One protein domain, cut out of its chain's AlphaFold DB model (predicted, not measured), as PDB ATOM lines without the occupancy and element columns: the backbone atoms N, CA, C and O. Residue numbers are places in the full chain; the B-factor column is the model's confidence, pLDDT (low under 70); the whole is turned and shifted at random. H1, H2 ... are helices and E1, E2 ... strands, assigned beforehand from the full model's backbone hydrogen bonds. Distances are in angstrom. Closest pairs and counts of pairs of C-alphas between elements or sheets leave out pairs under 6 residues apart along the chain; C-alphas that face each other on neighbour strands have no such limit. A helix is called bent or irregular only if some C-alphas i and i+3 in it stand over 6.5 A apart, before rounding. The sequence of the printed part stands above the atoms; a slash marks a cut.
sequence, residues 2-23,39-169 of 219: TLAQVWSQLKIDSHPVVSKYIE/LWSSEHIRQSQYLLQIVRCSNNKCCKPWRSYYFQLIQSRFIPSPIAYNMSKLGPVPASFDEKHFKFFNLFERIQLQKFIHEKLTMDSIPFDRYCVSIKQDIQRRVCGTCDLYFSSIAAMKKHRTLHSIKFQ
ATOM      1  N   THR A   2     241.296 155.335 279.514       83.94
ATOM      2  CA  THR A   2     241.456 154.563 278.257       83.94
ATOM      3  C   THR A   2     240.368 154.799 277.203       83.94
ATOM      4  O   THR A   2     240.675 155.026 276.036       83.94
ATOM      5  N   LEU A   3     239.088 154.801 277.594       85.44
ATOM      6  CA  LEU A   3     237.994 155.062 276.656       85.44
ATOM      7  C   LEU A   3     238.094 156.465 276.049       85.44
ATOM      8  O   LEU A   3     237.954 156.609 274.840       85.44
ATOM      9  N   ALA A   4     238.393 157.492 276.846       88.12
ATOM     10  CA  ALA A   4     238.486 158.859 276.341       88.12
ATOM     11  C   ALA A   4     239.594 159.011 275.286       88.12
ATOM     12  O   ALA A   4     239.430 159.756 274.318       88.12
ATOM     13  N   GLN A   5     240.683 158.258 275.438       88.00
ATOM     14  CA  GLN A   5     241.754 158.194 274.451       88.00
ATOM     15  C   GLN A   5     241.302 157.499 273.159       88.00
ATOM     16  O   GLN A   5     241.559 158.022 272.076       88.00
ATOM     17  N   VAL A   6     240.584 156.373 273.259       89.88
ATOM     18  CA  VAL A   6     240.022 155.656 272.098       89.88
ATOM     19  C   VAL A   6     239.038 156.543 271.331       89.88
ATOM     20  O   VAL A   6     239.149 156.682 270.114       89.88
ATOM     21  N   TRP A   7     238.113 157.202 272.032       89.69
ATOM     22  CA  TRP A   7     237.135 158.095 271.410       89.69
ATOM     23  C   TRP A   7     237.796 159.292 270.726       89.69
ATOM     24  O   TRP A   7     237.385 159.657 269.630       89.69
ATOM     25  N   SER A   8     238.857 159.857 271.311       90.81
ATOM     26  CA  SER A   8     239.581 160.996 270.720       90.81
ATOM     27  C   SER A   8     240.341 160.663 269.431       90.81
ATOM     28  O   SER A   8     240.751 161.565 268.704       90.81
ATOM     29  N   GLN A   9     240.546 159.380 269.128       90.38
ATOM     30  CA  GLN A   9     241.167 158.941 267.874       90.38
ATOM     31  C   GLN A   9     240.153 158.819 266.725       90.38
ATOM     32  O   GLN A   9     240.549 158.681 265.565       90.38
ATOM     33  N   LEU A  10     238.851 158.879 267.018       91.19
ATOM     34  CA  LEU A  10     237.794 158.726 266.025       91.19
ATOM     35  C   LEU A  10     237.486 160.045 265.301       91.19
ATOM     36  O   LEU A  10     237.580 161.145 265.851       91.19
ATOM     37  N   LYS A  11     237.055 159.912 264.043       92.50
ATOM     38  CA  LYS A  11     236.428 160.984 263.265       92.50
ATOM     39  C   LYS A  11     235.002 160.570 262.932       92.50
ATOM     40  O   LYS A  11     234.808 159.536 262.298       92.50
ATOM     41  N   ILE A  12     234.031 161.377 263.342       88.19
ATOM     42  CA  ILE A  12     232.610 161.169 263.045       88.19
ATOM     43  C   ILE A  12     232.193 162.273 262.078       88.19
ATOM     44  O   ILE A  12     232.425 163.447 262.350       88.19
ATOM     45  N   ASP A  13     231.660 161.895 260.917       86.38
ATOM     46  CA  ASP A  13     231.236 162.823 259.859       86.38
ATOM     47  C   ASP A  13     232.322 163.830 259.444       86.38
ATOM     48  O   ASP A  13     232.066 165.006 259.210       86.38
ATOM     49  N   SER A  14     233.570 163.363 259.345       90.06
ATOM     50  CA  SER A  14     234.760 164.190 259.059       90.06
ATOM     51  C   SER A  14     235.141 165.199 260.150       90.06
ATOM     52  O   SER A  14     236.099 165.954 259.970       90.06
ATOM     53  N   HIS A  15     234.478 165.171 261.306       85.94
ATOM     54  CA  HIS A  15     234.825 165.984 262.465       85.94
ATOM     55  C   HIS A  15     235.612 165.158 263.497       85.94
ATOM     56  O   HIS A  15     235.217 164.034 263.819       85.94
ATOM     57  N   PRO A  16     236.747 165.674 264.011       90.62
ATOM     58  CA  PRO A  16     237.491 165.000 265.067       90.62
ATOM     59  C   PRO A  16     236.677 164.995 266.361       90.62
ATOM     60  O   PRO A  16     236.095 166.012 266.747       90.62
ATOM     61  N   VAL A  17     236.649 163.852 267.036       91.31
ATOM     62  CA  VAL A  17     236.000 163.724 268.340       91.31
ATOM     63  C   VAL A  17     236.957 164.236 269.416       91.31
ATOM     64  O   VAL A  17     238.113 163.827 269.476       91.31
ATOM     65  N   VAL A  18     236.483 165.135 270.280       88.62
ATOM     66  CA  VAL A  18     237.221 165.584 271.467       88.62
ATOM     67  C   VAL A  18     236.620 164.887 272.677       88.62
ATOM     68  O   VAL A  18     235.465 165.132 273.017       88.62
ATOM     69  N   SER A  19     237.398 164.030 273.332       87.75
ATOM     70  CA  SER A  19     236.976 163.349 274.552       87.75
ATOM     71  C   SER A  19     238.014 163.545 275.649       87.75
ATOM     72  O   SER A  19     239.203 163.303 275.455       87.75
ATOM     73  N   LYS A  20     237.568 163.968 276.831       88.56
ATOM     74  CA  LYS A  20     238.420 164.169 278.006       88.56
ATOM     75  C   LYS A  20     237.915 163.285 279.135       88.56
ATOM     76  O   LYS A  20     236.726 163.303 279.437       88.56
ATOM     77  N   TYR A  21     238.814 162.526 279.753       86.44
ATOM     78  CA  TYR A  21     238.494 161.823 280.987       86.44
ATOM     79  C   TYR A  21     238.320 162.839 282.119       86.44
ATOM     80  O   TYR A  21     239.138 163.746 282.283       86.44
ATOM     81  N   ILE A  22     237.228 162.702 282.860       84.38
ATOM     82  CA  ILE A  22     236.944 163.483 284.058       84.38
ATOM     83  C   ILE A  22     237.027 162.486 285.206       84.38
ATOM     84  O   ILE A  22     236.310 161.488 285.192       84.38
ATOM     85  N   GLU A  23     237.946 162.726 286.139       81.81
ATOM     86  CA  GLU A  23     238.017 161.934 287.363       81.81
ATOM     87  C   GLU A  23     236.734 162.159 288.166       81.81
ATOM     88  O   GLU A  23     236.363 163.320 288.383       81.81
ATOM     89  N   LEU A  39     208.961 155.046 288.049       83.50
ATOM     90  CA  LEU A  39     207.883 155.842 287.483       83.50
ATOM     91  C   LEU A  39     208.431 156.745 286.377       83.50
ATOM     92  O   LEU A  39     207.920 156.690 285.254       83.50
ATOM     93  N   TRP A  40     209.503 157.488 286.654       87.62
ATOM     94  CA  TRP A  40     210.166 158.313 285.647       87.62
ATOM     95  C   TRP A  40     210.636 157.479 284.447       87.62
ATOM     96  O   TRP A  40     210.283 157.801 283.305       87.62
ATOM     97  N   SER A  41     211.329 156.361 284.683       87.56
ATOM     98  CA  SER A  41     211.796 155.446 283.636       87.56
ATOM     99  C   SER A  41     210.637 154.901 282.801       87.56
ATOM    100  O   SER A  41     210.728 154.863 281.573       87.56
ATOM    101  N   SER A  42     209.498 154.565 283.418       84.31
ATOM    102  CA  SER A  42     208.318 154.079 282.685       84.31
ATOM    103  C   SER A  42     207.721 155.113 281.717       84.31
ATOM    104  O   SER A  42     207.101 154.740 280.715       84.31
ATOM    105  N   GLU A  43     207.935 156.407 281.962       88.50
ATOM    106  CA  GLU A  43     207.410 157.500 281.136       88.50
ATOM    107  C   GLU A  43     208.406 158.036 280.097       88.50
ATOM    108  O   GLU A  43     207.976 158.541 279.047       88.50
ATOM    109  N   HIS A  44     209.706 157.940 280.389       91.56
ATOM    110  CA  HIS A  44     210.782 158.586 279.628       91.56
ATOM    111  C   HIS A  44     211.638 157.599 278.842       91.56
ATOM    112  O   HIS A  44     212.188 157.977 277.807       91.56
ATOM    113  N   ILE A  45     211.728 156.347 279.290       91.50
ATOM    114  CA  ILE A  45     212.622 155.351 278.709       91.50
ATOM    115  C   ILE A  45     211.830 154.305 277.922       91.50
ATOM    116  O   ILE A  45     210.855 153.721 278.401       91.50
ATOM    117  N   ARG A  46     212.286 154.011 276.705       91.19
ATOM    118  CA  ARG A  46     211.948 152.774 275.990       91.19
ATOM    119  C   ARG A  46     213.231 152.048 275.641       91.19
ATOM    120  O   ARG A  46     214.110 152.601 274.985       91.19
ATOM    121  N   GLN A  47     213.321 150.810 276.097       91.06
ATOM    122  CA  GLN A  47     214.465 149.943 275.876       91.06
ATOM    123  C   GLN A  47     214.098 148.831 274.905       91.06
ATOM    124  O   GLN A  47     213.014 148.254 274.961       91.06
ATOM    125  N   SER A  48     215.047 148.522 274.042       89.94
ATOM    126  CA  SER A  48     215.050 147.361 273.165       89.94
ATOM    127  C   SER A  48     216.443 146.739 273.191       89.94
ATOM    128  O   SER A  48     217.353 147.285 273.819       89.94
ATOM    129  N   GLN A  49     216.620 145.603 272.531       87.75
ATOM    130  CA  GLN A  49     217.878 144.869 272.516       87.75
ATOM    131  C   GLN A  49     219.037 145.713 271.962       87.75
ATOM    132  O   GLN A  49     220.165 145.575 272.430       87.75
ATOM    133  N   TYR A  50     218.757 146.591 270.993       86.31
ATOM    134  CA  TYR A  50     219.779 147.372 270.283       86.31
ATOM    135  C   TYR A  50     219.477 148.874 270.202       86.31
ATOM    136  O   TYR A  50     220.146 149.604 269.474       86.31
ATOM    137  N   LEU A  51     218.464 149.355 270.922       89.88
ATOM    138  CA  LEU A  51     218.095 150.769 270.954       89.88
ATOM    139  C   LEU A  51     217.584 151.163 272.342       89.88
ATOM    140  O   LEU A  51     216.668 150.544 272.886       89.88
ATOM    141  N   LEU A  52     218.140 152.256 272.859       91.69
ATOM    142  CA  LEU A  52     217.661 152.975 274.032       91.69
ATOM    143  C   LEU A  52     217.101 154.324 273.575       91.69
ATOM    144  O   LEU A  52     217.814 155.125 272.975       91.69
ATOM    145  N   GLN A  53     215.827 154.574 273.858       92.12
ATOM    146  CA  GLN A  53     215.187 155.862 273.610       92.12
ATOM    147  C   GLN A  53     214.895 156.537 274.944       92.12
ATOM    148  O   GLN A  53     214.182 155.973 275.774       92.12
ATOM    149  N   ILE A  54     215.409 157.751 275.119       92.69
ATOM    150  CA  ILE A  54     215.099 158.613 276.258       92.69
ATOM    151  C   ILE A  54     214.440 159.870 275.708       92.69
ATOM    152  O   ILE A  54     215.039 160.602 274.918       92.69
ATOM    153  N   VAL A  55     213.192 160.107 276.094       90.88
ATOM    154  CA  VAL A  55     212.381 161.211 275.573       90.88
ATOM    155  C   VAL A  55     211.824 162.022 276.725       90.88
ATOM    156  O   VAL A  55     211.559 161.492 277.800       90.88
ATOM    157  N   ARG A  56     211.608 163.319 276.505       90.31
ATOM    158  CA  ARG A  56     210.945 164.167 277.502       90.31
ATOM    159  C   ARG A  56     209.447 163.854 277.573       90.31
ATOM    160  O   ARG A  56     208.859 163.309 276.634       90.31
ATOM    161  N   CYS A  57     208.809 164.191 278.685       88.69
ATOM    162  CA  CYS A  57     207.353 164.182 278.806       88.69
ATOM    163  C   CYS A  57     206.768 165.586 278.572       88.69
ATOM    164  O   CYS A  57     207.489 166.576 278.458       88.69
ATOM    165  N   SER A  58     205.439 165.668 278.491       85.56
ATOM    166  CA  SER A  58     204.715 166.943 278.367       85.56
ATOM    167  C   SER A  58     204.473 167.635 279.714       85.56
ATOM    168  O   SER A  58     203.933 168.736 279.749       85.56
ATOM    169  N   ASN A  59     204.841 166.998 280.831       88.94
ATOM    170  CA  ASN A  59     204.661 167.560 282.162       88.94
ATOM    171  C   ASN A  59     205.786 168.559 282.479       88.94
ATOM    172  O   ASN A  59     206.925 168.159 282.713       88.94
ATOM    173  N   ASN A  60     205.446 169.850 282.559       88.06
ATOM    174  CA  ASN A  60     206.398 170.932 282.847       88.06
ATOM    175  C   ASN A  60     207.033 170.856 284.247       88.06
ATOM    176  O   ASN A  60     208.069 171.476 284.473       88.06
ATOM    177  N   LYS A  61     206.430 170.110 285.186       90.69
ATOM    178  CA  LYS A  61     207.038 169.845 286.502       90.69
ATOM    179  C   LYS A  61     208.175 168.824 286.415       90.69
ATOM    180  O   LYS A  61     209.055 168.834 287.262       90.69
ATOM    181  N   CYS A  62     208.148 167.954 285.405       88.12
ATOM    182  CA  CYS A  62     209.137 166.897 285.210       88.12
ATOM    183  C   CYS A  62     210.185 167.285 284.155       88.12
ATOM    184  O   CYS A  62     211.385 167.179 284.391       88.12
ATOM    185  N   CYS A  63     209.748 167.772 282.992       89.88
ATOM    186  CA  CYS A  63     210.622 168.122 281.879       89.88
ATOM    187  C   CYS A  63     210.540 169.609 281.534       89.88
ATOM    188  O   CYS A  63     209.468 170.208 281.495       89.88
ATOM    189  N   LYS A  64     211.688 170.200 281.179       88.69
ATOM    190  CA  LYS A  64     211.724 171.543 280.582       88.69
ATOM    191  C   LYS A  64     211.003 171.541 279.226       88.69
ATOM    192  O   LYS A  64     211.129 170.545 278.500       88.69
ATOM    193  N   PRO A  65     210.373 172.667 278.831       85.44
ATOM    194  CA  PRO A  65     209.680 172.789 277.555       85.44
ATOM    195  C   PRO A  65     210.516 172.317 276.363       85.44
ATOM    196  O   PRO A  65     211.748 172.464 276.321       85.44
ATOM    197  N   TRP A  66     209.826 171.739 275.386       83.25
ATOM    198  CA  TRP A  66     210.423 171.277 274.142       83.25
ATOM    199  C   TRP A  66     211.029 172.450 273.375       83.25
ATOM    200  O   TRP A  66     210.420 173.507 273.245       83.25
ATOM    201  N   ARG A  67     212.239 172.250 272.852       87.19
ATOM    202  CA  ARG A  67     212.914 173.237 271.995       87.19
ATOM    203  C   ARG A  67     212.664 172.998 270.507       87.19
ATOM    204  O   ARG A  67     212.960 173.865 269.699       87.19
ATOM    205  N   SER A  68     212.164 171.817 270.149       87.12
ATOM    206  CA  SER A  68     211.949 171.386 268.771       87.12
ATOM    207  C   SER A  68     210.499 170.971 268.543       87.12
ATOM    208  O   SER A  68     209.796 170.565 269.469       87.12
ATOM    209  N   TYR A  69     210.084 170.990 267.277       86.56
ATOM    210  CA  TYR A  69     208.779 170.502 266.817       86.56
ATOM    211  C   TYR A  69     208.687 168.968 266.747       86.56
ATOM    212  O   TYR A  69     207.796 168.423 266.105       86.56
ATOM    213  N   TYR A  70     209.597 168.247 267.407       86.38
ATOM    214  CA  TYR A  70     209.679 166.786 267.361       86.38
ATOM    215  C   TYR A  70     208.340 166.102 267.680       86.38
ATOM    216  O   TYR A  70     207.915 165.205 266.960       86.38
ATOM    217  N   PHE A  71     207.634 166.574 268.709       84.81
ATOM    218  CA  PHE A  71     206.350 166.013 269.143       84.81
ATOM    219  C   PHE A  71     205.196 166.273 268.160       84.81
ATOM    220  O   PHE A  71     204.187 165.575 268.212       84.81
ATOM    221  N   GLN A  72     205.331 167.252 267.256       84.62
ATOM    222  CA  GLN A  72     204.364 167.450 266.171       84.62
ATOM    223  C   GLN A  72     204.511 166.366 265.098       84.62
ATOM    224  O   GLN A  72     203.523 165.986 264.477       84.62
ATOM    225  N   LEU A  73     205.733 165.854 264.908       84.31
ATOM    226  CA  LEU A  73     206.032 164.784 263.957       84.31
ATOM    227  C   LEU A  73     205.809 163.397 264.571       84.31
ATOM    228  O   LEU A  73     205.219 162.531 263.933       84.31
ATOM    229  N   ILE A  74     206.263 163.180 265.807       86.06
ATOM    230  CA  ILE A  74     206.174 161.900 266.519       86.06
ATOM    231  C   ILE A  74     205.304 162.097 267.759       86.06
ATOM    232  O   ILE A  74     205.784 162.359 268.863       86.06
ATOM    233  N   GLN A  75     203.993 161.964 267.559       81.38
ATOM    234  CA  GLN A  75     202.986 162.190 268.602       81.38
ATOM    235  C   GLN A  75     203.125 161.202 269.767       81.38
ATOM    236  O   GLN A  75     202.928 161.574 270.922       81.38
ATOM    237  N   SER A  76     203.540 159.961 269.489       81.62
ATOM    238  CA  SER A  76     203.806 158.944 270.514       81.62
ATOM    239  C   SER A  76     205.057 159.220 271.352       81.62
ATOM    240  O   SER A  76     205.359 158.432 272.248       81.62
ATOM    241  N   ARG A  77     205.802 160.302 271.068       89.38
ATOM    242  CA  ARG A  77     207.118 160.674 271.628       89.38
ATOM    243  C   ARG A  77     208.249 159.692 271.334       89.38
ATOM    244  O   ARG A  77     209.389 160.112 271.242       89.38
ATOM    245  N   PHE A  78     207.949 158.411 271.181       90.19
ATOM    246  CA  PHE A  78     208.907 157.370 270.847       90.19
ATOM    247  C   PHE A  78     208.819 157.002 269.374       90.19
ATOM    248  O   PHE A  78     207.731 156.986 268.790       90.19
ATOM    249  N   ILE A  79     209.972 156.662 268.803       90.44
ATOM    250  CA  ILE A  79     210.089 156.135 267.449       90.44
ATOM    251  C   ILE A  79     209.312 154.813 267.369       90.44
ATOM    252  O   ILE A  79     209.540 153.931 268.205       90.44
ATOM    253  N   PRO A  80     208.429 154.647 266.366       89.81
ATOM    254  CA  PRO A  80     207.647 153.427 266.207       89.81
ATOM    255  C   PRO A  80     208.530 152.201 265.927       89.81
ATOM    256  O   PRO A  80     209.598 152.308 265.317       89.81
ATOM    257  N   SER A  81     208.057 151.019 266.334       89.69
ATOM    258  CA  SER A  81     208.729 149.731 266.100       89.69
ATOM    259  C   SER A  81     209.025 149.496 264.616       89.69
ATOM    260  O   SER A  81     208.194 149.835 263.774       89.69
ATOM    261  N   PRO A  82     210.168 148.897 264.239       90.06
ATOM    262  CA  PRO A  82     210.353 148.290 262.928       90.06
ATOM    263  C   PRO A  82     209.231 147.288 262.681       90.06
ATOM    264  O   PRO A  82     208.967 146.425 263.519       90.06
ATOM    265  N   ILE A  83     208.535 147.439 261.559       87.00
ATOM    266  CA  ILE A  83     207.417 146.574 261.190       87.00
ATOM    267  C   ILE A  83     207.688 146.047 259.792       87.00
ATOM    268  O   ILE A  83     207.883 146.825 258.852       87.00
ATOM    269  N   ALA A  84     207.720 144.723 259.685       89.25
ATOM    270  CA  ALA A  84     207.719 144.041 258.410       89.25
ATOM    271  C   ALA A  84     206.292 143.978 257.856       89.25
ATOM    272  O   ALA A  84     205.330 143.812 258.610       89.25
ATOM    273  N   TYR A  85     206.150 144.102 256.544       87.88
ATOM    274  CA  TYR A  85     204.870 144.069 255.854       87.88
ATOM    275  C   TYR A  85     204.958 143.336 254.517       87.88
ATOM    276  O   TYR A  85     206.012 143.285 253.873       87.88
ATOM    277  N   ASN A  86     203.794 142.853 254.086       88.75
ATOM    278  CA  ASN A  86     203.535 142.348 252.748       88.75
ATOM    279  C   ASN A  86     202.500 143.209 252.044       88.75
ATOM    280  O   ASN A  86     201.559 143.716 252.655       88.75
ATOM    281  N   MET A  87     202.650 143.338 250.730       84.56
ATOM    282  CA  MET A  87     201.679 144.040 249.900       84.56
ATOM    283  C   MET A  87     200.560 143.085 249.497       84.56
ATOM    284  O   MET A  87     200.775 142.151 248.726       84.56
ATOM    285  N   SER A  88     199.355 143.336 250.006       82.31
ATOM    286  CA  SER A  88     198.131 142.685 249.538       82.31
ATOM    287  C   SER A  88     197.412 143.562 248.504       82.31
ATOM    288  O   SER A  88     197.727 144.743 248.343       82.31
ATOM    289  N   LYS A  89     196.379 143.018 247.845       84.81
ATOM    290  CA  LYS A  89     195.504 143.788 246.935       84.81
ATOM    291  C   LYS A  89     194.797 144.968 247.620       84.81
ATOM    292  O   LYS A  89     194.377 145.892 246.937       84.81
ATOM    293  N   LEU A  90     194.659 144.925 248.946       82.69
ATOM    294  CA  LEU A  90     193.982 145.940 249.760       82.69
ATOM    295  C   LEU A  90     194.967 146.882 250.472       82.69
ATOM    296  O   LEU A  90     194.545 147.716 251.267       82.69
ATOM    297  N   GLY A  91     196.269 146.748 250.202       81.25
ATOM    298  CA  GLY A  91     197.323 147.529 250.844       81.25
ATOM    299  C   GLY A  91     198.245 146.690 251.736       81.25
ATOM    300  O   GLY A  91     198.209 145.453 251.686       81.25
ATOM    301  N   PRO A  92     199.111 147.351 252.517       82.62
ATOM    302  CA  PRO A  92     200.101 146.674 253.335       82.62
ATOM    303  C   PRO A  92     199.465 145.967 254.534       82.62
ATOM    304  O   PRO A  92     198.624 146.525 255.239       82.62
ATOM    305  N   VAL A  93     199.910 144.741 254.782       84.25
ATOM    306  CA  VAL A  93     199.508 143.918 255.926       84.25
ATOM    307  C   VAL A  93     200.767 143.555 256.712       84.25
ATOM    308  O   VAL A  93     201.765 143.207 256.075       84.25
ATOM    309  N   PRO A  94     200.764 143.637 258.057       84.00
ATOM    310  CA  PRO A  94     201.900 143.207 258.865       84.00
ATOM    311  C   PRO A  94     202.310 141.771 258.524       84.00
ATOM    312  O   PRO A  94     201.474 140.869 258.525       84.00
ATOM    313  N   ALA A  95     203.589 141.583 258.221       85.50
ATOM    314  CA  ALA A  95     204.141 140.289 257.858       85.50
ATOM    315  C   ALA A  95     204.313 139.410 259.100       85.50
ATOM    316  O   ALA A  95     204.639 139.904 260.191       85.50
ATOM    317  N   SER A  96     204.131 138.105 258.923       80.75
ATOM    318  CA  SER A  96     204.521 137.117 259.925       80.75
ATOM    319  C   SER A  96     206.022 136.847 259.840       80.75
ATOM    320  O   SER A  96     206.649 137.005 258.795       80.75
ATOM    321  N   PHE A  97     206.609 136.402 260.948       73.12
ATOM    322  CA  PHE A  97     208.033 136.078 261.013       73.12
ATOM    323  C   PHE A  97     208.419 134.925 260.071       73.12
ATOM    324  O   PHE A  97     209.560 134.840 259.630       73.12
ATOM    325  N   ASP A  98     207.474 134.031 259.774       74.81
ATOM    326  CA  ASP A  98     207.730 132.803 259.014       74.81
ATOM    327  C   ASP A  98     207.602 133.007 257.491       74.81
ATOM    328  O   ASP A  98     207.796 132.082 256.699       74.81
ATOM    329  N   GLU A  99     207.287 134.228 257.056       79.38
ATOM    330  CA  GLU A  99     207.170 134.564 255.644       79.38
ATOM    331  C   GLU A  99     208.552 134.801 255.021       79.38
ATOM    332  O   GLU A  99     209.377 135.553 255.532       79.38
ATOM    333  N   LYS A 100     208.804 134.167 253.869       71.44
ATOM    334  CA  LYS A 100     210.108 134.225 253.178       71.44
ATOM    335  C   LYS A 100     210.438 135.593 252.579       71.44
ATOM    336  O   LYS A 100     211.606 135.889 252.338       71.44
ATOM    337  N   HIS A 101     209.422 136.400 252.285       77.75
ATOM    338  CA  HIS A 101     209.581 137.678 251.606       77.75
ATOM    339  C   HIS A 101     208.704 138.720 252.279       77.75
ATOM    340  O   HIS A 101     207.500 138.724 252.067       77.75
ATOM    341  N   PHE A 102     209.329 139.612 253.039       86.50
ATOM    342  CA  PHE A 102     208.700 140.806 253.587       86.50
ATOM    343  C   PHE A 102     209.621 142.008 253.394       86.50
ATOM    344  O   PHE A 102     210.831 141.869 253.191       86.50
ATOM    345  N   LYS A 103     209.044 143.206 253.452       88.44
ATOM    346  CA  LYS A 103     209.801 144.463 253.460       88.44
ATOM    347  C   LYS A 103     209.583 145.171 254.783       88.44
ATOM    348  O   LYS A 103     208.521 145.050 255.380       88.44
ATOM    349  N   PHE A 104     210.580 145.918 255.238       90.19
ATOM    350  CA  PHE A 104     210.405 146.817 256.372       90.19
ATOM    351  C   PHE A 104     209.948 148.179 255.890       90.19
ATOM    352  O   PHE A 104     210.462 148.697 254.898       90.19
ATOM    353  N   PHE A 105     209.002 148.766 256.617       89.19
ATOM    354  CA  PHE A 105     208.683 150.168 256.416       89.19
ATOM    355  C   PHE A 105     209.857 151.037 256.856       89.19
ATOM    356  O   PHE A 105     210.467 150.809 257.911       89.19
ATOM    357  N   ASN A 106     210.144 152.072 256.077       90.38
ATOM    358  CA  ASN A 106     211.069 153.111 256.499       90.38
ATOM    359  C   ASN A 106     210.476 153.911 257.678       90.38
ATOM    360  O   ASN A 106     209.324 153.734 258.077       90.38
ATOM    361  N   LEU A 107     211.274 154.774 258.308       89.19
ATOM    362  CA  LEU A 107     210.820 155.530 259.480       89.19
ATOM    363  C   LEU A 107     209.592 156.413 259.190       89.19
ATOM    364  O   LEU A 107     208.666 156.433 259.995       89.19
ATOM    365  N   PHE A 108     209.562 157.106 258.053       89.00
ATOM    366  CA  PHE A 108     208.466 158.012 257.706       89.00
ATOM    367  C   PHE A 108     207.155 157.260 257.474       89.00
ATOM    368  O   PHE A 108     206.118 157.670 257.993       89.00
ATOM    369  N   GLU A 109     207.212 156.132 256.766       89.06
ATOM    370  CA  GLU A 109     206.061 155.244 256.563       89.06
ATOM    371  C   GLU A 109     205.510 154.751 257.904       89.06
ATOM    372  O   GLU A 109     204.303 154.796 258.135       89.06
ATOM    373  N   ARG A 110     206.391 154.353 258.830       88.81
ATOM    374  CA  ARG A 110     205.985 153.901 260.168       88.81
ATOM    375  C   ARG A 110     205.336 154.998 261.000       88.81
ATOM    376  O   ARG A 110     204.383 154.709 261.712       88.81
ATOM    377  N   ILE A 111     205.833 156.231 260.919       88.31
ATOM    378  CA  ILE A 111     205.235 157.376 261.621       88.31
ATOM    379  C   ILE A 111     203.831 157.659 261.065       88.31
ATOM    380  O   ILE A 111     202.895 157.850 261.835       88.31
ATOM    381  N   GLN A 112     203.659 157.635 259.739       87.12
ATOM    382  CA  GLN A 112     202.365 157.911 259.103       87.12
ATOM    383  C   GLN A 112     201.335 156.799 259.343       87.12
ATOM    384  O   GLN A 112     200.160 157.081 259.571       87.12
ATOM    385  N   LEU A 113     201.768 155.537 259.309       85.00
ATOM    386  CA  LEU A 113     200.890 154.366 259.408       85.00
ATOM    387  C   LEU A 113     200.757 153.817 260.833       85.00
ATOM    388  O   LEU A 113     200.113 152.788 261.021       85.00
ATOM    389  N   GLN A 114     201.333 154.482 261.837       81.44
ATOM    390  CA  GLN A 114     201.385 153.980 263.210       81.44
ATOM    391  C   GLN A 114     200.007 153.525 263.711       81.44
ATOM    392  O   GLN A 114     199.847 152.367 264.086       81.44
ATOM    393  N   LYS A 115     198.992 154.399 263.635       79.38
ATOM    394  CA  LYS A 115     197.623 154.096 264.096       79.38
ATOM    395  C   LYS A 115     197.027 152.872 263.393       79.38
ATOM    396  O   LYS A 115     196.573 151.948 264.057       79.38
ATOM    397  N   PHE A 116     197.128 152.831 262.065       80.56
ATOM    398  CA  PHE A 116     196.641 151.713 261.256       80.56
ATOM    399  C   PHE A 116     197.294 150.382 261.655       80.56
ATOM    400  O   PHE A 116     196.632 149.346 261.717       80.56
ATOM    401  N   ILE A 117     198.598 150.392 261.938       77.44
ATOM    402  CA  ILE A 117     199.319 149.168 262.282       77.44
ATOM    403  C   ILE A 117     198.952 148.676 263.691       77.44
ATOM    404  O   ILE A 117     198.778 147.471 263.873       77.44
ATOM    405  N   HIS A 118     198.784 149.580 264.660       77.38
ATOM    406  CA  HIS A 118     198.307 149.225 266.002       77.38
ATOM    407  C   HIS A 118     196.919 148.569 265.962       77.38
ATOM    408  O   HIS A 118     196.726 147.509 266.559       77.38
ATOM    409  N   GLU A 119     195.988 149.120 265.176       79.38
ATOM    410  CA  GLU A 119     194.647 148.548 264.983       79.38
ATOM    411  C   GLU A 119     194.698 147.143 264.368       79.38
ATOM    412  O   GLU A 119     194.021 146.225 264.831       79.38
ATOM    413  N   LYS A 120     195.529 146.942 263.336       77.19
ATOM    414  CA  LYS A 120     195.652 145.642 262.654       77.19
ATOM    415  C   LYS A 120     196.294 144.559 263.509       77.19
ATOM    416  O   LYS A 120     196.016 143.383 263.291       77.19
ATOM    417  N   LEU A 121     197.172 144.944 264.427       74.00
ATOM    418  CA  LEU A 121     197.867 144.017 265.309       74.00
ATOM    419  C   LEU A 121     197.153 143.799 266.640       74.00
ATOM    420  O   LEU A 121     197.633 142.977 267.413       74.00
ATOM    421  N   THR A 122     196.050 144.514 266.894       74.88
ATOM    422  CA  THR A 122     195.289 144.464 268.152       74.88
ATOM    423  C   THR A 122     196.194 144.605 269.382       74.88
ATOM    424  O   THR A 122     196.039 143.877 270.357       74.88
ATOM    425  N   MET A 123     197.193 145.489 269.299       70.31
ATOM    426  CA  MET A 123     198.159 145.752 270.370       70.31
ATOM    427  C   MET A 123     198.330 147.258 270.550       70.31
ATOM    428  O   MET A 123     198.686 147.963 269.599       70.31
ATOM    429  N   ASP A 124     198.186 147.736 271.785       71.88
ATOM    430  CA  ASP A 124     198.400 149.147 272.130       71.88
ATOM    431  C   ASP A 124     199.868 149.558 271.967       71.88
ATOM    432  O   ASP A 124     200.185 150.686 271.589       71.88
ATOM    433  N   SER A 125     200.787 148.616 272.182       80.38
ATOM    434  CA  SER A 125     202.227 148.815 272.051       80.38
ATOM    435  C   SER A 125     202.860 147.629 271.329       80.38
ATOM    436  O   SER A 125     202.780 146.489 271.775       80.38
ATOM    437  N   ILE A 126     203.502 147.894 270.190       85.50
ATOM    438  CA  ILE A 126     204.186 146.864 269.403       85.50
ATOM    439  C   ILE A 126     205.625 146.743 269.922       85.50
ATOM    440  O   ILE A 126     206.346 147.747 269.906       85.50
ATOM    441  N   PRO A 127     206.078 145.544 270.335       88.94
ATOM    442  CA  PRO A 127     207.455 145.329 270.759       88.94
ATOM    443  C   PRO A 127     208.442 145.737 269.669       88.94
ATOM    444  O   PRO A 127     208.359 145.236 268.548       88.94
ATOM    445  N   PHE A 128     209.395 146.606 270.010       90.62
ATOM    446  CA  PHE A 128     210.361 147.139 269.044       90.62
ATOM    447  C   PHE A 128     211.167 146.025 268.360       90.62
ATOM    448  O   PHE A 128     211.420 146.056 267.159       90.62
ATOM    449  N   ASP A 129     211.512 144.988 269.117       90.81
ATOM    450  CA  ASP A 129     212.313 143.868 268.628       90.81
ATOM    451  C   ASP A 129     211.469 142.708 268.089       90.81
ATOM    452  O   ASP A 129     211.966 141.588 267.972       90.81
ATOM    453  N   ARG A 130     210.193 142.935 267.743       87.88
ATOM    454  CA  ARG A 130     209.290 141.868 267.278       87.88
ATOM    455  C   ARG A 130     209.883 141.017 266.148       87.88
ATOM    456  O   ARG A 130     209.661 139.812 266.095       87.88
ATOM    457  N   TYR A 131     210.619 141.661 265.246       86.75
ATOM    458  CA  TYR A 131     211.238 141.033 264.076       86.75
ATOM    459  C   TYR A 131     212.722 140.684 264.288       86.75
ATOM    460  O   TYR A 131     213.437 140.392 263.329       86.75
ATOM    461  N   CYS A 132     213.204 140.702 265.532       87.62
ATOM    462  CA  CYS A 132     214.578 140.360 265.868       87.62
ATOM    463  C   CYS A 132     214.747 138.841 266.048       87.62
ATOM    464  O   CYS A 132     214.111 138.222 266.900       87.62
ATOM    465  N   VAL A 133     215.631 138.234 265.249       85.62
ATOM    466  CA  VAL A 133     215.852 136.775 265.232       85.62
ATOM    467  C   VAL A 133     216.455 136.266 266.540       85.62
ATOM    468  O   VAL A 133     216.048 135.213 267.023       85.62
ATOM    469  N   SER A 134     217.380 137.017 267.142       87.12
ATOM    470  CA  SER A 134     218.124 136.582 268.332       87.12
ATOM    471  C   SER A 134     217.260 136.431 269.584       87.12
ATOM    472  O   SER A 134     217.642 135.707 270.494       87.12
ATOM    473  N   ILE A 135     216.094 137.082 269.634       86.81
ATOM    474  CA  ILE A 135     215.237 137.110 270.827       86.81
ATOM    475  C   ILE A 135     213.804 136.639 270.559       86.81
ATOM    476  O   ILE A 135     212.937 136.821 271.413       86.81
ATOM    477  N   LYS A 136     213.541 135.998 269.405       84.25
ATOM    478  CA  LYS A 136     212.193 135.575 268.966       84.25
ATOM    479  C   LYS A 136     211.398 134.854 270.066       84.25
ATOM    480  O   LYS A 136     210.207 135.099 270.228       84.25
ATOM    481  N   GLN A 137     212.065 133.986 270.826       86.75
ATOM    482  CA  GLN A 137     211.449 133.160 271.872       86.75
ATOM    483  C   GLN A 137     211.108 133.944 273.151       86.75
ATOM    484  O   GLN A 137     210.181 133.583 273.871       86.75
ATOM    485  N   ASP A 138     211.814 135.044 273.419       88.94
ATOM    486  CA  ASP A 138     211.678 135.801 274.663       88.94
ATOM    487  C   ASP A 138     210.764 137.021 274.551       88.94
ATOM    488  O   ASP A 138     210.372 137.569 275.582       88.94
ATOM    489  N   ILE A 139     210.411 137.466 273.339       88.44
ATOM    490  CA  ILE A 139     209.649 138.710 273.126       88.44
ATOM    491  C   ILE A 139     208.374 138.728 273.971       88.44
ATOM    492  O   ILE A 139     208.134 139.696 274.687       88.44
ATOM    493  N   GLN A 140     207.595 137.643 273.964       87.69
ATOM    494  CA  GLN A 140     206.358 137.557 274.752       87.69
ATOM    495  C   GLN A 140     206.618 137.638 276.264       87.69
ATOM    496  O   GLN A 140     205.850 138.256 276.994       87.69
ATOM    497  N   ARG A 141     207.733 137.073 276.744       90.69
ATOM    498  CA  ARG A 141     208.131 137.117 278.162       90.69
ATOM    499  C   ARG A 141     208.646 138.491 278.587       90.69
ATOM    500  O   ARG A 141     208.744 138.754 279.782       90.69
ATOM    501  N   ARG A 142     209.005 139.345 277.630       91.50
ATOM    502  CA  ARG A 142     209.521 140.701 277.849       91.50
ATOM    503  C   ARG A 142     208.444 141.786 277.724       91.50
ATOM    504  O   ARG A 142     208.751 142.958 277.921       91.50
ATOM    505  N   VAL A 143     207.196 141.413 277.436       91.06
ATOM    506  CA  VAL A 143     206.041 142.321 277.426       91.06
ATOM    507  C   VAL A 143     205.289 142.230 278.757       91.06
ATOM    508  O   VAL A 143     205.081 141.148 279.313       91.06
ATOM    509  N   CYS A 144     204.898 143.381 279.303       90.12
ATOM    510  CA  CYS A 144     204.066 143.447 280.498       90.12
ATOM    511  C   CYS A 144     202.600 143.155 280.148       90.12
ATOM    512  O   CYS A 144     202.013 143.890 279.372       90.12
ATOM    513  N   GLY A 145     201.980 142.144 280.763       86.75
ATOM    514  CA  GLY A 145     200.585 141.778 280.466       86.75
ATOM    515  C   GLY A 145     199.518 142.749 280.992       86.75
ATOM    516  O   GLY A 145     198.340 142.521 280.758       86.75
ATOM    517  N   THR A 146     199.902 143.793 281.736       86.81
ATOM    518  CA  THR A 146     198.970 144.801 282.277       86.81
ATOM    519  C   THR A 146     198.940 146.082 281.445       86.81
ATOM    520  O   THR A 146     197.918 146.756 281.407       86.81
ATOM    521  N   CYS A 147     200.054 146.455 280.810       86.31
ATOM    522  CA  CYS A 147     200.177 147.715 280.064       86.31
ATOM    523  C   CYS A 147     200.817 147.569 278.677       86.31
ATOM    524  O   CYS A 147     201.154 148.576 278.059       86.31
ATOM    525  N   ASP A 148     201.060 146.334 278.228       87.44
ATOM    526  CA  ASP A 148     201.676 145.971 276.943       87.44
ATOM    527  C   ASP A 148     203.032 146.632 276.648       87.44
ATOM    528  O   ASP A 148     203.530 146.649 275.516       87.44
ATOM    529  N   LEU A 149     203.689 147.153 277.687       89.00
ATOM    530  CA  LEU A 149     204.996 147.763 277.552       89.00
ATOM    531  C   LEU A 149     206.072 146.686 277.378       89.00
ATOM    532  O   LEU A 149     206.156 145.731 278.153       89.00
ATOM    533  N   TYR A 150     206.899 146.861 276.352       91.56
ATOM    534  CA  TYR A 150     208.025 145.991 276.038       91.56
ATOM    535  C   TYR A 150     209.317 146.447 276.729       91.56
ATOM    536  O   TYR A 150     209.588 147.648 276.815       91.56
ATOM    537  N   PHE A 151     210.130 145.478 277.158       91.19
ATOM    538  CA  PHE A 151     211.425 145.685 277.810       91.19
ATOM    539  C   PHE A 151     212.545 144.914 277.109       91.19
ATOM    540  O   PHE A 151     212.331 143.840 276.555       91.19
ATOM    541  N   SER A 152     213.779 145.409 277.200       89.44
ATOM    542  CA  SER A 152     214.942 144.707 276.643       89.44
ATOM    543  C   SER A 152     215.298 143.431 277.408       89.44
ATOM    544  O   SER A 152     215.911 142.543 276.830       89.44
ATOM    545  N   SER A 153     214.901 143.288 278.677       89.75
ATOM    546  CA  SER A 153     215.196 142.105 279.491       89.75
ATOM    547  C   SER A 153     214.002 141.659 280.338       89.75
ATOM    548  O   SER A 153     213.133 142.448 280.715       89.75
ATOM    549  N   ILE A 154     213.976 140.366 280.677       90.00
ATOM    550  CA  ILE A 154     212.953 139.789 281.564       90.00
ATOM    551  C   ILE A 154     213.077 140.380 282.979       90.00
ATOM    552  O   ILE A 154     212.065 140.597 283.641       90.00
ATOM    553  N   ALA A 155     214.299 140.669 283.436       89.44
ATOM    554  CA  ALA A 155     214.543 141.298 284.733       89.44
ATOM    555  C   ALA A 155     213.931 142.707 284.805       89.44
ATOM    556  O   ALA A 155     213.205 143.003 285.753       89.44
ATOM    557  N   ALA A 156     214.135 143.536 283.774       88.00
ATOM    558  CA  ALA A 156     213.538 144.870 283.693       88.00
ATOM    559  C   ALA A 156     212.003 144.805 283.658       88.00
ATOM    560  O   ALA A 156     211.335 145.544 284.376       88.00
ATOM    561  N   MET A 157     211.439 143.857 282.902       90.62
ATOM    562  CA  MET A 157     209.994 143.619 282.869       90.62
ATOM    563  C   MET A 157     209.452 143.226 284.257       90.62
ATOM    564  O   MET A 157     208.456 143.786 284.715       90.62
ATOM    565  N   LYS A 158     210.123 142.308 284.971       89.25
ATOM    566  CA  LYS A 158     209.743 141.917 286.341       89.25
ATOM    567  C   LYS A 158     209.813 143.098 287.312       89.25
ATOM    568  O   LYS A 158     208.879 143.284 288.087       89.25
ATOM    569  N   LYS A 159     210.872 143.910 287.236       87.94
ATOM    570  CA  LYS A 159     211.023 145.136 288.037       87.94
ATOM    571  C   LYS A 159     209.898 146.125 287.735       87.94
ATOM    572  O   LYS A 159     209.324 146.691 288.650       87.94
ATOM    573  N   HIS A 160     209.513 146.280 286.472       88.75
ATOM    574  CA  HIS A 160     208.388 147.131 286.094       88.75
ATOM    575  C   HIS A 160     207.043 146.629 286.639       88.75
ATOM    576  O   HIS A 160     206.220 147.446 287.045       88.75
ATOM    577  N   ARG A 161     206.803 145.311 286.696       87.62
ATOM    578  CA  ARG A 161     205.531 144.768 287.212       87.62
ATOM    579  C   ARG A 161     205.214 145.224 288.637       87.62
ATOM    580  O   ARG A 161     204.039 145.394 288.949       87.62
ATOM    581  N   THR A 162     206.221 145.477 289.474       85.38
ATOM    582  CA  THR A 162     205.999 145.963 290.847       85.38
ATOM    583  C   THR A 162     205.317 147.336 290.874       85.38
ATOM    584  O   THR A 162     204.546 147.613 291.791       85.38
ATOM    585  N   LEU A 163     205.485 148.166 289.832       82.75
ATOM    586  CA  LEU A 163     204.773 149.441 289.704       82.75
ATOM    587  C   LEU A 163     203.262 149.267 289.593       82.75
ATOM    588  O   LEU A 163     202.522 150.140 290.040       82.75
ATOM    589  N   HIS A 164     202.790 148.178 288.986       84.06
ATOM    590  CA  HIS A 164     201.356 147.922 288.897       84.06
ATOM    591  C   HIS A 164     200.778 147.580 290.269       84.06
ATOM    592  O   HIS A 164     199.721 148.104 290.609       84.06
ATOM    593  N   SER A 165     201.507 146.821 291.089       72.25
ATOM    594  CA  SER A 165     201.130 146.551 292.481       72.25
ATOM    595  C   SER A 165     201.089 147.833 293.319       72.25
ATOM    596  O   SER A 165     200.127 148.064 294.046       72.25
ATOM    597  N   ILE A 166     202.080 148.717 293.153       67.19
ATOM    598  CA  ILE A 166     202.145 150.005 293.865       67.19
ATOM    599  C   ILE A 166     201.027 150.958 293.409       67.19
ATOM    600  O   ILE A 166     200.415 151.640 294.229       67.19
ATOM    601  N   LYS A 167     200.728 151.019 292.102       58.94
ATOM    602  CA  LYS A 167     199.625 151.840 291.568       58.94
ATOM    603  C   LYS A 167     198.258 151.331 292.022       58.94
ATOM    604  O   LYS A 167     197.381 152.148 292.274       58.94
ATOM    605  N   PHE A 168     198.087 150.016 292.154       57.38
ATOM    606  CA  PHE A 168     196.852 149.429 292.673       57.38
ATOM    607  C   PHE A 168     196.629 149.809 294.144       57.38
ATOM    608  O   PHE A 168     195.539 150.242 294.500       57.38
ATOM    609  N   GLN A 169     197.685 149.767 294.966       51.00
ATOM    610  CA  GLN A 169     197.631 150.192 296.371       51.00
ATOM    611  C   GLN A 169     197.384 151.700 296.526       51.00
ATOM    612  O   GLN A 169     196.540 152.100 297.320       51.00
TER     613      GLN A 169
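This is residues 2 to 23 and 39 to 169 of the 219 residues of the protein "Hypothetical protein" of Rotaria sp. Silwood2 (UniProt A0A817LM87). Look first for a loose body built mostly of loops, with the small strand hairpin E1 and E2 near its middle, a second hairpin, E3 and E4, with H4 beside E4 toward one end, and the long final helix H5 near H2 at another. Residues 2 to 23, with H1 and a tail that doubles back on itself, form a separate piece set off from that body. The printed part has 153 residues with five named helices and four named strands in the order H1 H2 E1 E2 H3 E3 E4 H4 H5, and both two-stranded sheets, E1 - E2 and E3 - E4, are antiparallel. The class is mixed, helices and strands, with under half of the residues in named elements; the whole is loose, with a radius of gyration of the C-alphas of 19.0 A and spans of 57 by 49 by 34 A.

Start at the hairpin of E3, residues 84 to 88, and E4, residues 91 to 94, where N 86 and O 93 are 2.9 A apart, within hydrogen-bond range. Residues 84 to 85 of E3 also pair, antiparallel, with residues 103 to 104. Next find H4, residues 107 to 121: its closest C-alpha to E4 is that of Ile 117, 7.3 A from that of Pro 94. H4 is irregular, with C-alphas 112 and 115 7.9 A apart. H3, residues 70 to 73, is close to H4 but not clearly touching, the closest C-alphas being those of Leu 73 and Ile 111, 7.8 A apart. In the hairpin of E1, residues 45 to 47, and E2, residues 52 to 54, N 53 and O 46 are within hydrogen-bond range at 2.8 A. H2, residues 39 to 44, and H5, residues 154 to 169, are close but not clearly touching, with C-alphas 39 and 163 closest at 7.5 A, at a steep tilt of 59 degrees, opposite ways. H1, residues 2 to 8, is apart from the other named elements. Each O i to N i+4 pair is within hydrogen-bond range in H1 and H2, against 9 of 11 in H4 and 8 of 12 in H5, while H3 is too short for such a pair.

Find C-alpha 2 at (241.456, 154.563, 278.257), where H1 begins. E3 starts at C-alpha 84, (207.719, 144.041, 258.410), and is 13.1 A long; H4 measures 18.3 A. H5 runs 23.7 A to C-alpha 169 at (197.631, 150.192, 296.371).

The two C-alphas farthest apart, those of Glu 23 and Lys 89, are 61.4 A apart. Residues 24 to 38 are not printed, and C-alphas 23 and 39 are 30.7 A apart across that cut. Of the links that are printed whole, E2 to H3, E4 to H4 and H4 to H5 are long. The mean pLDDT of the printed part is 85.7, and residues 166 to 169 are under 70.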